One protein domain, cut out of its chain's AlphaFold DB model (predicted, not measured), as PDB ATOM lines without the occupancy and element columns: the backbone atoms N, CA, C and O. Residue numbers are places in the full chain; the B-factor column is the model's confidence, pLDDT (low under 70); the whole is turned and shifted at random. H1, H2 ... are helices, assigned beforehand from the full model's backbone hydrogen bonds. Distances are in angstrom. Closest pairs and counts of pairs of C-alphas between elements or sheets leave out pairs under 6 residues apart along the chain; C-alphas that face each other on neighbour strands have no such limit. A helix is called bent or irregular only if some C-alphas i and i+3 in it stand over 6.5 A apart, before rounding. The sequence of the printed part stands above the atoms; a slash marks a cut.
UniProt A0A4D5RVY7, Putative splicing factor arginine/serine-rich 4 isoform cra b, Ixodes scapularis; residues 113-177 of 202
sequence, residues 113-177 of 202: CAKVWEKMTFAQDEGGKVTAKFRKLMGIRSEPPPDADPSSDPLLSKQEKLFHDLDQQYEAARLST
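AT A GLANCE: This is residues 113 to 177 of the 202 residues of the protein "Putative splicing factor arginine/serine-rich 4 isoform cra b" of Ixodes scapularis (UniProt A0A4D5RVY7). A small body of two short helices, H1 and H2, with a short link between them and a long loop after H2, has one long, straight helix sticking out of it as an arm: residues 161 to 177 of H3 stand free. In the body, H1 and H2 run near each other in opposite ways, and the loop of residues 138 to 153 swings out in a wide arc from the end of H2 to the start of H3. The printed part has 65 residues, with three named helices in the order H1, H2, H3 and no named strand; the class is all helix. The whole is loose, with a radius of gyration of the C-alphas of 14.5 A, and elongated, spanning 45 by 25 by 20 A, with the arm making the length.

IN THESE COORDINATES: H1 holds residues 113 to 118, 8.8 A from first to last C-alpha, and begins with C-alpha 113 at (-47.210, -38.610, -32.971). After residues 119 to 128 comes H2, residues 129 to 137, 12.1 A long, from C-alpha 129 at (-26.615, -33.214, -33.930). Residues 138 to 153 hold no named element. H3, residues 154 to 177, is the longest helix, with 24 residues and 34.4 A from first to last C-alpha; it ends with C-alpha 177 at (-50.864, -6.424, -30.848).

HOW THE PARTS SIT: H1 and H2 are close but not clearly touching, with 1 pair of C-alphas within 8 A. Their closest C-alphas, those of Glu 118 and Arg 135, are 6.6 A apart. The two run opposite ways at a shallow tilt of 27 degrees, and their centres are 12.6 A apart. H3 touches no helix: H1 and H3 are apart, and so are H2 and H3. In H1, H2 and H3 every O i to N i+4 pair is within hydrogen-bond range. No helix is bent or irregular.

THE WHOLE: The C-alphas of Pro 146 and Thr 177 are the two farthest apart, at 46.5 A, while those of Cys 113 and Thr 177, the first and last printed, are 32.5 A apart. Without residues 161 to 177, the body has 48 residues, spans 25 by 22 by 16 A and has a radius of gyration of 10.4 A. The printed part has no cut. The link from H1 to H2, 10 residues, is short but not tight; the link from H2 to H3, 16 residues, is long, and its C-alphas lie 11 to 19 A from the mean of the C-alphas. The mean pLDDT of the printed part is 76.6, and 16 residues are under 70: residues 113 to 114, 126 to 127 and 142 to 153.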
ATOM      1  N   CYS A 113     -48.146 -39.662 -33.354       58.09
ATOM      2  CA  CYS A 113     -47.210 -38.610 -32.971       58.09
ATOM      3  C   CYS A 113     -45.740 -38.916 -33.356       58.09
ATOM      4  O   CYS A 113     -45.181 -38.237 -34.212       58.09
ATOM      5  N   ALA A 114     -45.111 -39.940 -32.769       66.69
ATOM      6  CA  ALA A 114     -43.709 -40.304 -32.989       66.69
ATOM      7  C   ALA A 114     -43.335 -40.455 -34.476       66.69
ATOM      8  O   ALA A 114     -42.300 -39.936 -34.871       66.69
ATOM      9  N   LYS A 115     -44.195 -41.054 -35.316       73.69
ATOM     10  CA  LYS A 115     -43.942 -41.205 -36.767       73.69
ATOM     11  C   LYS A 115     -43.952 -39.878 -37.544       73.69
ATOM     12  O   LYS A 115     -43.343 -39.789 -38.608       73.69
ATOM     13  N   VAL A 116     -44.647 -38.855 -37.038       75.62
ATOM     14  CA  VAL A 116     -44.630 -37.492 -37.603       75.62
ATOM     15  C   VAL A 116     -43.343 -36.764 -37.208       75.62
ATOM     16  O   VAL A 116     -42.726 -36.119 -38.050       75.62
ATOM     17  N   TRP A 117     -42.906 -36.911 -35.953       72.31
ATOM     18  CA  TRP A 117     -41.688 -36.273 -35.442       72.31
ATOM     19  C   TRP A 117     -40.394 -36.971 -35.889       72.31
ATOM     20  O   TRP A 117     -39.387 -36.306 -36.084       72.31
ATOM     21  N   GLU A 118     -40.399 -38.287 -36.096       74.38
ATOM     22  CA  GLU A 118     -39.239 -39.070 -36.558       74.38
ATOM     23  C   GLU A 118     -38.680 -38.573 -37.895       74.38
ATOM     24  O   GLU A 118     -37.464 -38.520 -38.092       74.38
ATOM     25  N   LYS A 119     -39.590 -38.153 -38.779       73.38
ATOM     26  CA  LYS A 119     -39.275 -37.573 -40.084       73.38
ATOM     27  C   LYS A 119     -38.877 -36.096 -40.007       73.38
ATOM     28  O   LYS A 119     -38.509 -35.524 -41.022       73.38
ATOM     29  N   MET A 120     -38.984 -35.446 -38.848       74.19
ATOM     30  CA  MET A 120     -38.666 -34.026 -38.728       74.19
ATOM     31  C   MET A 120     -37.145 -33.824 -38.689       74.19
ATOM     32  O   MET A 120     -36.474 -34.301 -37.774       74.19
ATOM     33  N   THR A 121     -36.624 -33.112 -39.689       73.94
ATOM     34  CA  THR A 121     -35.196 -32.838 -39.893       73.94
ATOM     35  C   THR A 121     -35.004 -31.327 -39.881       73.94
ATOM     36  O   THR A 121     -35.808 -30.596 -40.453       73.94
ATOM     37  N   PHE A 122     -33.970 -30.828 -39.207       77.62
ATOM     38  CA  PHE A 122     -33.734 -29.386 -39.126       77.62
ATOM     39  C   PHE A 122     -32.786 -28.936 -40.244       77.62
ATOM     40  O   PHE A 122     -31.676 -29.446 -40.346       77.62
ATOM     41  N   ALA A 123     -33.196 -27.937 -41.032       72.12
ATOM     42  CA  ALA A 123     -32.418 -27.398 -42.157       72.12
ATOM     43  C   ALA A 123     -31.004 -26.912 -41.772       72.12
ATOM     44  O   ALA A 123     -30.088 -26.962 -42.581       72.12
ATOM     45  N   GLN A 124     -30.828 -26.467 -40.522       71.88
ATOM     46  CA  GLN A 124     -29.576 -25.920 -39.986       71.88
ATOM     47  C   GLN A 124     -28.734 -26.966 -39.221       71.88
ATOM     48  O   GLN A 124     -27.861 -26.612 -38.428       71.88
ATOM     49  N   ASP A 125     -29.019 -28.263 -39.380       75.94
ATOM     50  CA  ASP A 125     -28.352 -29.329 -38.627       75.94
ATOM     51  C   ASP A 125     -27.056 -29.827 -39.280       75.94
ATOM     52  O   ASP A 125     -26.950 -30.978 -39.708       75.94
ATOM     53  N   GLU A 126     -26.050 -28.952 -39.304       66.06
ATOM     54  CA  GLU A 126     -24.670 -29.271 -39.690       66.06
ATOM     55  C   GLU A 126     -24.097 -30.430 -38.839       66.06
ATOM     56  O   GLU A 126     -23.592 -30.270 -37.717       66.06
ATOM     57  N   GLY A 127     -24.219 -31.644 -39.387       66.56
ATOM     58  CA  GLY A 127     -23.790 -32.902 -38.779       66.56
ATOM     59  C   GLY A 127     -24.843 -33.648 -37.946       66.56
ATOM     60  O   GLY A 127     -24.452 -34.430 -37.077       66.56
ATOM     61  N   GLY A 128     -26.148 -33.423 -38.151       75.31
ATOM     62  CA  GLY A 128     -27.217 -34.283 -37.601       75.31
ATOM     63  C   GLY A 128     -27.392 -34.243 -36.071       75.31
ATOM     64  O   GLY A 128     -28.054 -35.103 -35.481       75.31
ATOM     65  N   LYS A 129     -26.769 -33.277 -35.390       81.75
ATOM     66  CA  LYS A 129     -26.615 -33.214 -33.930       81.75
ATOM     67  C   LYS A 129     -27.888 -32.752 -33.234       81.75
ATOM     68  O   LYS A 129     -28.183 -33.260 -32.149       81.75
ATOM     69  N   VAL A 130     -28.636 -31.798 -33.799       82.69
ATOM     70  CA  VAL A 130     -29.925 -31.382 -33.216       82.69
ATOM     71  C   VAL A 130     -31.025 -32.396 -33.517       82.69
ATOM     72  O   VAL A 130     -31.808 -32.695 -32.620       82.69
ATOM     73  N   THR A 131     -31.009 -33.035 -34.686       82.88
ATOM     74  CA  THR A 131     -31.925 -34.118 -35.070       82.88
ATOM     75  C   THR A 131     -31.686 -35.366 -34.217       82.88
ATOM     76  O   THR A 131     -32.636 -35.920 -33.666       82.88
ATOM     77  N   ALA A 132     -30.431 -35.772 -33.986       83.88
ATOM     78  CA  ALA A 132     -30.109 -36.891 -33.092       83.88
ATOM     79  C   ALA A 132     -30.492 -36.607 -31.626       83.88
ATOM     80  O   ALA A 132     -31.056 -37.473 -30.949       83.88
ATOM     81  N   LYS A 133     -30.245 -35.385 -31.126       85.75
ATOM     82  CA  LYS A 133     -30.713 -34.955 -29.793       85.75
ATOM     83  C   LYS A 133     -32.237 -34.952 -29.703       85.75
ATOM     84  O   LYS A 133     -32.774 -35.415 -28.701       85.75
ATOM     85  N   PHE A 134     -32.921 -34.473 -30.739       83.75
ATOM     86  CA  PHE A 134     -34.375 -34.445 -30.821       83.75
ATOM     87  C   PHE A 134     -34.968 -35.861 -30.810       83.75
ATOM     88  O   PHE A 134     -35.790 -36.159 -29.947       83.75
ATOM     89  N   ARG A 135     -34.481 -36.773 -31.666       84.44
ATOM     90  CA  ARG A 135     -34.882 -38.195 -31.668       84.44
ATOM     91  C   ARG A 135     -34.668 -38.839 -30.293       84.44
ATOM     92  O   ARG A 135     -35.597 -39.428 -29.742       84.44
ATOM     93  N   LYS A 136     -33.496 -38.624 -29.676       86.62
ATOM     94  CA  LYS A 136     -33.177 -39.107 -28.319       86.62
ATOM     95  C   LYS A 136     -34.123 -38.554 -27.246       86.62
ATOM     96  O   LYS A 136     -34.547 -39.316 -26.379       86.62
ATOM     97  N   LEU A 137     -34.468 -37.266 -27.301       85.62
ATOM     98  CA  LEU A 137     -35.391 -36.617 -26.361       85.62
ATOM     99  C   LEU A 137     -36.836 -37.110 -26.537       85.62
ATOM    100  O   LEU A 137     -37.528 -37.347 -25.552       85.62
ATOM    101  N   MET A 138     -37.259 -37.343 -27.781       81.81
ATOM    102  CA  MET A 138     -38.563 -37.921 -28.126       81.81
ATOM    103  C   MET A 138     -38.643 -39.439 -27.875       81.81
ATOM    104  O   MET A 138     -39.681 -40.052 -28.117       81.81
ATOM    105  N   GLY A 139     -37.559 -40.069 -27.406       80.38
ATOM    106  CA  GLY A 139     -37.480 -41.513 -27.172       80.38
ATOM    107  C   GLY A 139     -37.474 -42.366 -28.447       80.38
ATOM    108  O   GLY A 139     -37.547 -43.595 -28.344       80.38
ATOM    109  N   ILE A 140     -37.364 -41.729 -29.617       80.31
ATOM    110  CA  ILE A 140     -37.294 -42.351 -30.940       80.31
ATOM    111  C   ILE A 140     -35.903 -42.969 -31.072       80.31
ATOM    112  O   ILE A 140     -34.897 -42.277 -31.224       80.31
ATOM    113  N   ARG A 141     -35.851 -44.294 -30.947       74.88
ATOM    114  CA  ARG A 141     -34.629 -45.100 -31.029       74.88
ATOM    115  C   ARG A 141     -34.468 -45.643 -32.450       74.88
ATOM    116  O   ARG A 141     -34.480 -46.853 -32.643       74.88
ATOM    117  N   SER A 142     -34.355 -44.740 -33.420       61.09
ATOM    118  CA  SER A 142     -33.898 -45.068 -34.771       61.09
ATOM    119  C   SER A 142     -32.398 -44.800 -34.872       61.09
ATOM    120  O   SER A 142     -31.923 -43.695 -34.597       61.09
ATOM    121  N   GLU A 143     -31.650 -45.845 -35.213       57.25
ATOM    122  CA  GLU A 143     -30.247 -45.732 -35.608       57.25
ATOM    123  C   GLU A 143     -30.199 -44.933 -36.928       57.25
ATOM    124  O   GLU A 143     -31.072 -45.130 -37.779       57.25
ATOM    125  N   PRO A 144     -29.322 -43.919 -37.057       56.94
ATOM    126  CA  PRO A 144     -29.307 -43.073 -38.241       56.94
ATOM    127  C   PRO A 144     -28.676 -43.845 -39.407       56.94
ATOM    128  O   PRO A 144     -27.497 -44.181 -39.306       56.94
ATOM    129  N   PRO A 145     -29.390 -44.057 -40.530       53.06
ATOM    130  CA  PRO A 145     -28.751 -44.575 -41.726       53.06
ATOM    131  C   PRO A 145     -27.608 -43.629 -42.121       53.06
ATOM    132  O   PRO A 145     -27.830 -42.409 -42.130       53.06
ATOM    133  N   PRO A 146     -26.410 -44.141 -42.444       50.16
ATOM    134  CA  PRO A 146     -25.431 -43.328 -43.141       50.16
ATOM    135  C   PRO A 146     -26.029 -42.884 -44.487       50.16
ATOM    136  O   PRO A 146     -26.810 -43.609 -45.104       50.16
ATOM    137  N   ASP A 147     -25.649 -41.684 -44.923       50.88
ATOM    138  CA  ASP A 147     -25.828 -41.210 -46.302       50.88
ATOM    139  C   ASP A 147     -27.279 -40.922 -46.758       50.88
ATOM    140  O   ASP A 147     -27.650 -41.147 -47.909       50.88
ATOM    141  N   ALA A 148     -28.101 -40.337 -45.879       52.06
ATOM    142  CA  ALA A 148     -29.291 -39.590 -46.302       52.06
ATOM    143  C   ALA A 148     -28.939 -38.106 -46.528       52.06
ATOM    144  O   ALA A 148     -28.834 -37.345 -45.563       52.06
ATOM    145  N   ASP A 149     -28.772 -37.693 -47.791       54.16
ATOM    146  CA  ASP A 149     -28.531 -36.293 -48.171       54.16
ATOM    147  C   ASP A 149     -29.665 -35.379 -47.655       54.16
ATOM    148  O   ASP A 149     -30.778 -35.423 -48.191       54.16
ATOM    149  N   PRO A 150     -29.418 -34.485 -46.675       55.31
ATOM    150  CA  PRO A 150     -30.484 -33.726 -46.015       55.31
ATOM    151  C   PRO A 150     -31.104 -32.637 -46.907       55.31
ATOM    152  O   PRO A 150     -31.995 -31.923 -46.469       55.31
ATOM    153  N   SER A 151     -30.624 -32.478 -48.143       53.03
ATOM    154  CA  SER A 151     -30.864 -31.304 -48.991       53.03
ATOM    155  C   SER A 151     -31.993 -31.480 -50.021       53.03
ATOM    156  O   SER A 151     -32.473 -30.499 -50.584       53.03
ATOM    157  N   SER A 152     -32.442 -32.715 -50.288       53.50
ATOM    158  CA  SER A 152     -33.451 -33.001 -51.333       53.50
ATOM    159  C   SER A 152     -34.819 -33.455 -50.807       53.50
ATOM    160  O   SER A 152     -35.731 -33.714 -51.597       53.50
ATOM    161  N   ASP A 153     -35.002 -33.513 -49.486       66.44
ATOM    162  CA  ASP A 153     -36.236 -34.015 -48.885       66.44
ATOM    163  C   ASP A 153     -37.429 -33.065 -49.141       66.44
ATOM    164  O   ASP A 153     -37.454 -31.936 -48.634       66.44
ATOM    165  N   PRO A 154     -38.506 -33.500 -49.835       72.12
ATOM    166  CA  PRO A 154     -39.686 -32.658 -50.079       72.12
ATOM    167  C   PRO A 154     -40.428 -32.296 -48.781       72.12
ATOM    168  O   PRO A 154     -41.239 -31.367 -48.744       72.12
ATOM    169  N   LEU A 155     -40.143 -33.029 -47.702       72.94
ATOM    170  CA  LEU A 155     -40.604 -32.738 -46.356       72.94
ATOM    171  C   LEU A 155     -39.912 -31.506 -45.752       72.94
ATOM    172  O   LEU A 155     -40.576 -30.743 -45.055       72.94
ATOM    173  N   LEU A 156     -38.629 -31.283 -46.051       77.62
ATOM    174  CA  LEU A 156     -37.859 -30.147 -45.544       77.62
ATOM    175  C   LEU A 156     -38.378 -28.846 -46.171       77.62
ATOM    176  O   LEU A 156     -38.779 -27.938 -45.449       77.62
ATOM    177  N   SER A 157     -38.604 -28.827 -47.491       81.50
ATOM    178  CA  SER A 157     -39.311 -27.714 -48.153       81.50
ATOM    179  C   SER A 157     -40.730 -27.485 -47.604       81.50
ATOM    180  O   SER A 157     -41.241 -26.362 -47.606       81.50
ATOM    181  N   LYS A 158     -41.410 -28.535 -47.122       84.50
ATOM    182  CA  LYS A 158     -42.715 -28.398 -46.456       84.50
ATOM    183  C   LYS A 158     -42.584 -27.820 -45.042       84.50
ATOM    184  O   LYS A 158     -43.455 -27.056 -44.638       84.50
ATOM    185  N   GLN A 159     -41.519 -28.148 -44.314       82.94
ATOM    186  CA  GLN A 159     -41.200 -27.573 -43.005       82.94
ATOM    187  C   GLN A 159     -40.821 -26.093 -43.136       82.94
ATOM    188  O   GLN A 159     -41.385 -25.275 -42.421       82.94
ATOM    189  N   GLU A 160     -39.982 -25.722 -44.106       84.25
ATOM    190  CA  GLU A 160     -39.656 -24.323 -44.431       84.25
ATOM    191  C   GLU A 160     -40.907 -23.490 -44.722       84.25
ATOM    192  O   GLU A 160     -41.071 -22.406 -44.169       84.25
ATOM    193  N   LYS A 161     -41.836 -24.011 -45.537       88.38
ATOM    194  CA  LYS A 161     -43.117 -23.341 -45.823       88.38
ATOM    195  C   LYS A 161     -43.971 -23.144 -44.569       88.38
ATOM    196  O   LYS A 161     -44.613 -22.107 -44.446       88.38
ATOM    197  N   LEU A 162     -43.968 -24.108 -43.644       87.12
ATOM    198  CA  LEU A 162     -44.669 -23.987 -42.363       87.12
ATOM    199  C   LEU A 162     -44.001 -22.958 -41.442       87.12
ATOM    200  O   LEU A 162     -44.707 -22.162 -40.836       87.12
ATOM    201  N   PHE A 163     -42.667 -22.926 -41.359       88.06
ATOM    202  CA  PHE A 163     -41.958 -21.886 -40.606       88.06
ATOM    203  C   PHE A 163     -42.206 -20.496 -41.198       88.06
ATOM    204  O   PHE A 163     -42.511 -19.569 -40.457       88.06
ATOM    205  N   HIS A 164     -42.187 -20.362 -42.526       93.31
ATOM    206  CA  HIS A 164     -42.445 -19.091 -43.193       93.31
ATOM    207  C   HIS A 164     -43.883 -18.579 -42.981       93.31
ATOM    208  O   HIS A 164     -44.076 -17.390 -42.747       93.31
ATOM    209  N   ASP A 165     -44.886 -19.463 -43.006       95.12
ATOM    210  CA  ASP A 165     -46.275 -19.128 -42.650       95.12
ATOM    211  C   ASP A 165     -46.397 -18.716 -41.168       95.12
ATOM    212  O   ASP A 165     -47.021 -17.705 -40.854       95.12
ATOM    213  N   LEU A 166     -45.725 -19.422 -40.252       92.38
ATOM    214  CA  LEU A 166     -45.685 -19.049 -38.832       92.38
ATOM    215  C   LEU A 166     -45.015 -17.685 -38.594       92.38
ATOM    216  O   LEU A 166     -45.526 -16.905 -37.792       92.38
ATOM    217  N   ASP A 167     -43.932 -17.365 -39.305       92.50
ATOM    218  CA  ASP A 167     -43.270 -16.057 -39.233       92.50
ATOM    219  C   ASP A 167     -44.167 -14.939 -39.794       92.50
ATOM    220  O   ASP A 167     -44.291 -13.875 -39.183       92.50
ATOM    221  N   GLN A 168     -44.869 -15.181 -40.911       94.06
ATOM    222  CA  GLN A 168     -45.857 -14.239 -41.457       94.06
ATOM    223  C   GLN A 168     -47.025 -14.004 -40.485       94.06
ATOM    224  O   GLN A 168     -47.431 -12.860 -40.263       94.06
ATOM    225  N   GLN A 169     -47.551 -15.068 -39.871       91.50
ATOM    226  CA  GLN A 169     -48.604 -14.980 -38.856       91.50
ATOM    227  C   GLN A 169     -48.117 -14.256 -37.597       91.50
ATOM    228  O   GLN A 169     -48.860 -13.448 -37.035       91.50
ATOM    229  N   TYR A 170     -46.872 -14.497 -37.173       94.69
ATOM    230  CA  TYR A 170     -46.251 -13.793 -36.055       94.69
ATOM    231  C   TYR A 170     -46.116 -12.298 -36.346       94.69
ATOM    232  O   TYR A 170     -46.559 -11.495 -35.528       94.69
ATOM    233  N   GLU A 171     -45.593 -11.906 -37.509       91.94
ATOM    234  CA  GLU A 171     -45.485 -10.493 -37.887       91.94
ATOM    235  C   GLU A 171     -46.866  -9.829 -38.011       91.94
ATOM    236  O   GLU A 171     -47.073  -8.752 -37.457       91.94
ATOM    237  N   ALA A 172     -47.870 -10.486 -38.603       89.56
ATOM    238  CA  ALA A 172     -49.239  -9.960 -38.645       89.56
ATOM    239  C   ALA A 172     -49.859  -9.790 -37.238       89.56
ATOM    240  O   ALA A 172     -50.461  -8.755 -36.928       89.56
ATOM    241  N   ALA A 173     -49.684 -10.776 -36.353       89.75
ATOM    242  CA  ALA A 173     -50.163 -10.721 -34.971       89.75
ATOM    243  C   ALA A 173     -49.394  -9.690 -34.128       89.75
ATOM    244  O   ALA A 173     -49.980  -9.021 -33.275       89.75
ATOM    245  N   ARG A 174     -48.095  -9.509 -34.376       92.12
ATOM    246  CA  ARG A 174     -47.240  -8.500 -33.742       92.12
ATOM    247  C   ARG A 174     -47.608  -7.096 -34.205       92.12
ATOM    248  O   ARG A 174     -47.791  -6.221 -33.360       92.12
ATOM    249  N   LEU A 175     -47.823  -6.896 -35.505       84.94
ATOM    250  CA  LEU A 175     -48.376  -5.657 -36.043       84.94
ATOM    251  C   LEU A 175     -49.716  -5.347 -35.373       84.94
ATOM    252  O   LEU A 175     -49.881  -4.253 -34.857       84.94
ATOM    253  N   SER A 176     -50.633  -6.310 -35.262       83.06
ATOM    254  CA  SER A 176     -51.914  -6.126 -34.560       83.06
ATOM    255  C   SER A 176     -51.761  -5.766 -33.067       83.06
ATOM    256  O   SER A 176     -52.380  -4.820 -32.578       83.06
ATOM    257  N   THR A 177     -50.915  -6.489 -32.325       85.12
ATOM    258  CA  THR A 177     -50.864  -6.424 -30.848       85.12
ATOM    259  C   THR A 177     -49.860  -5.431 -30.264       85.12
ATOM    260  O   THR A 177     -50.037  -5.017 -29.117       85.12
TER     261      THR A 177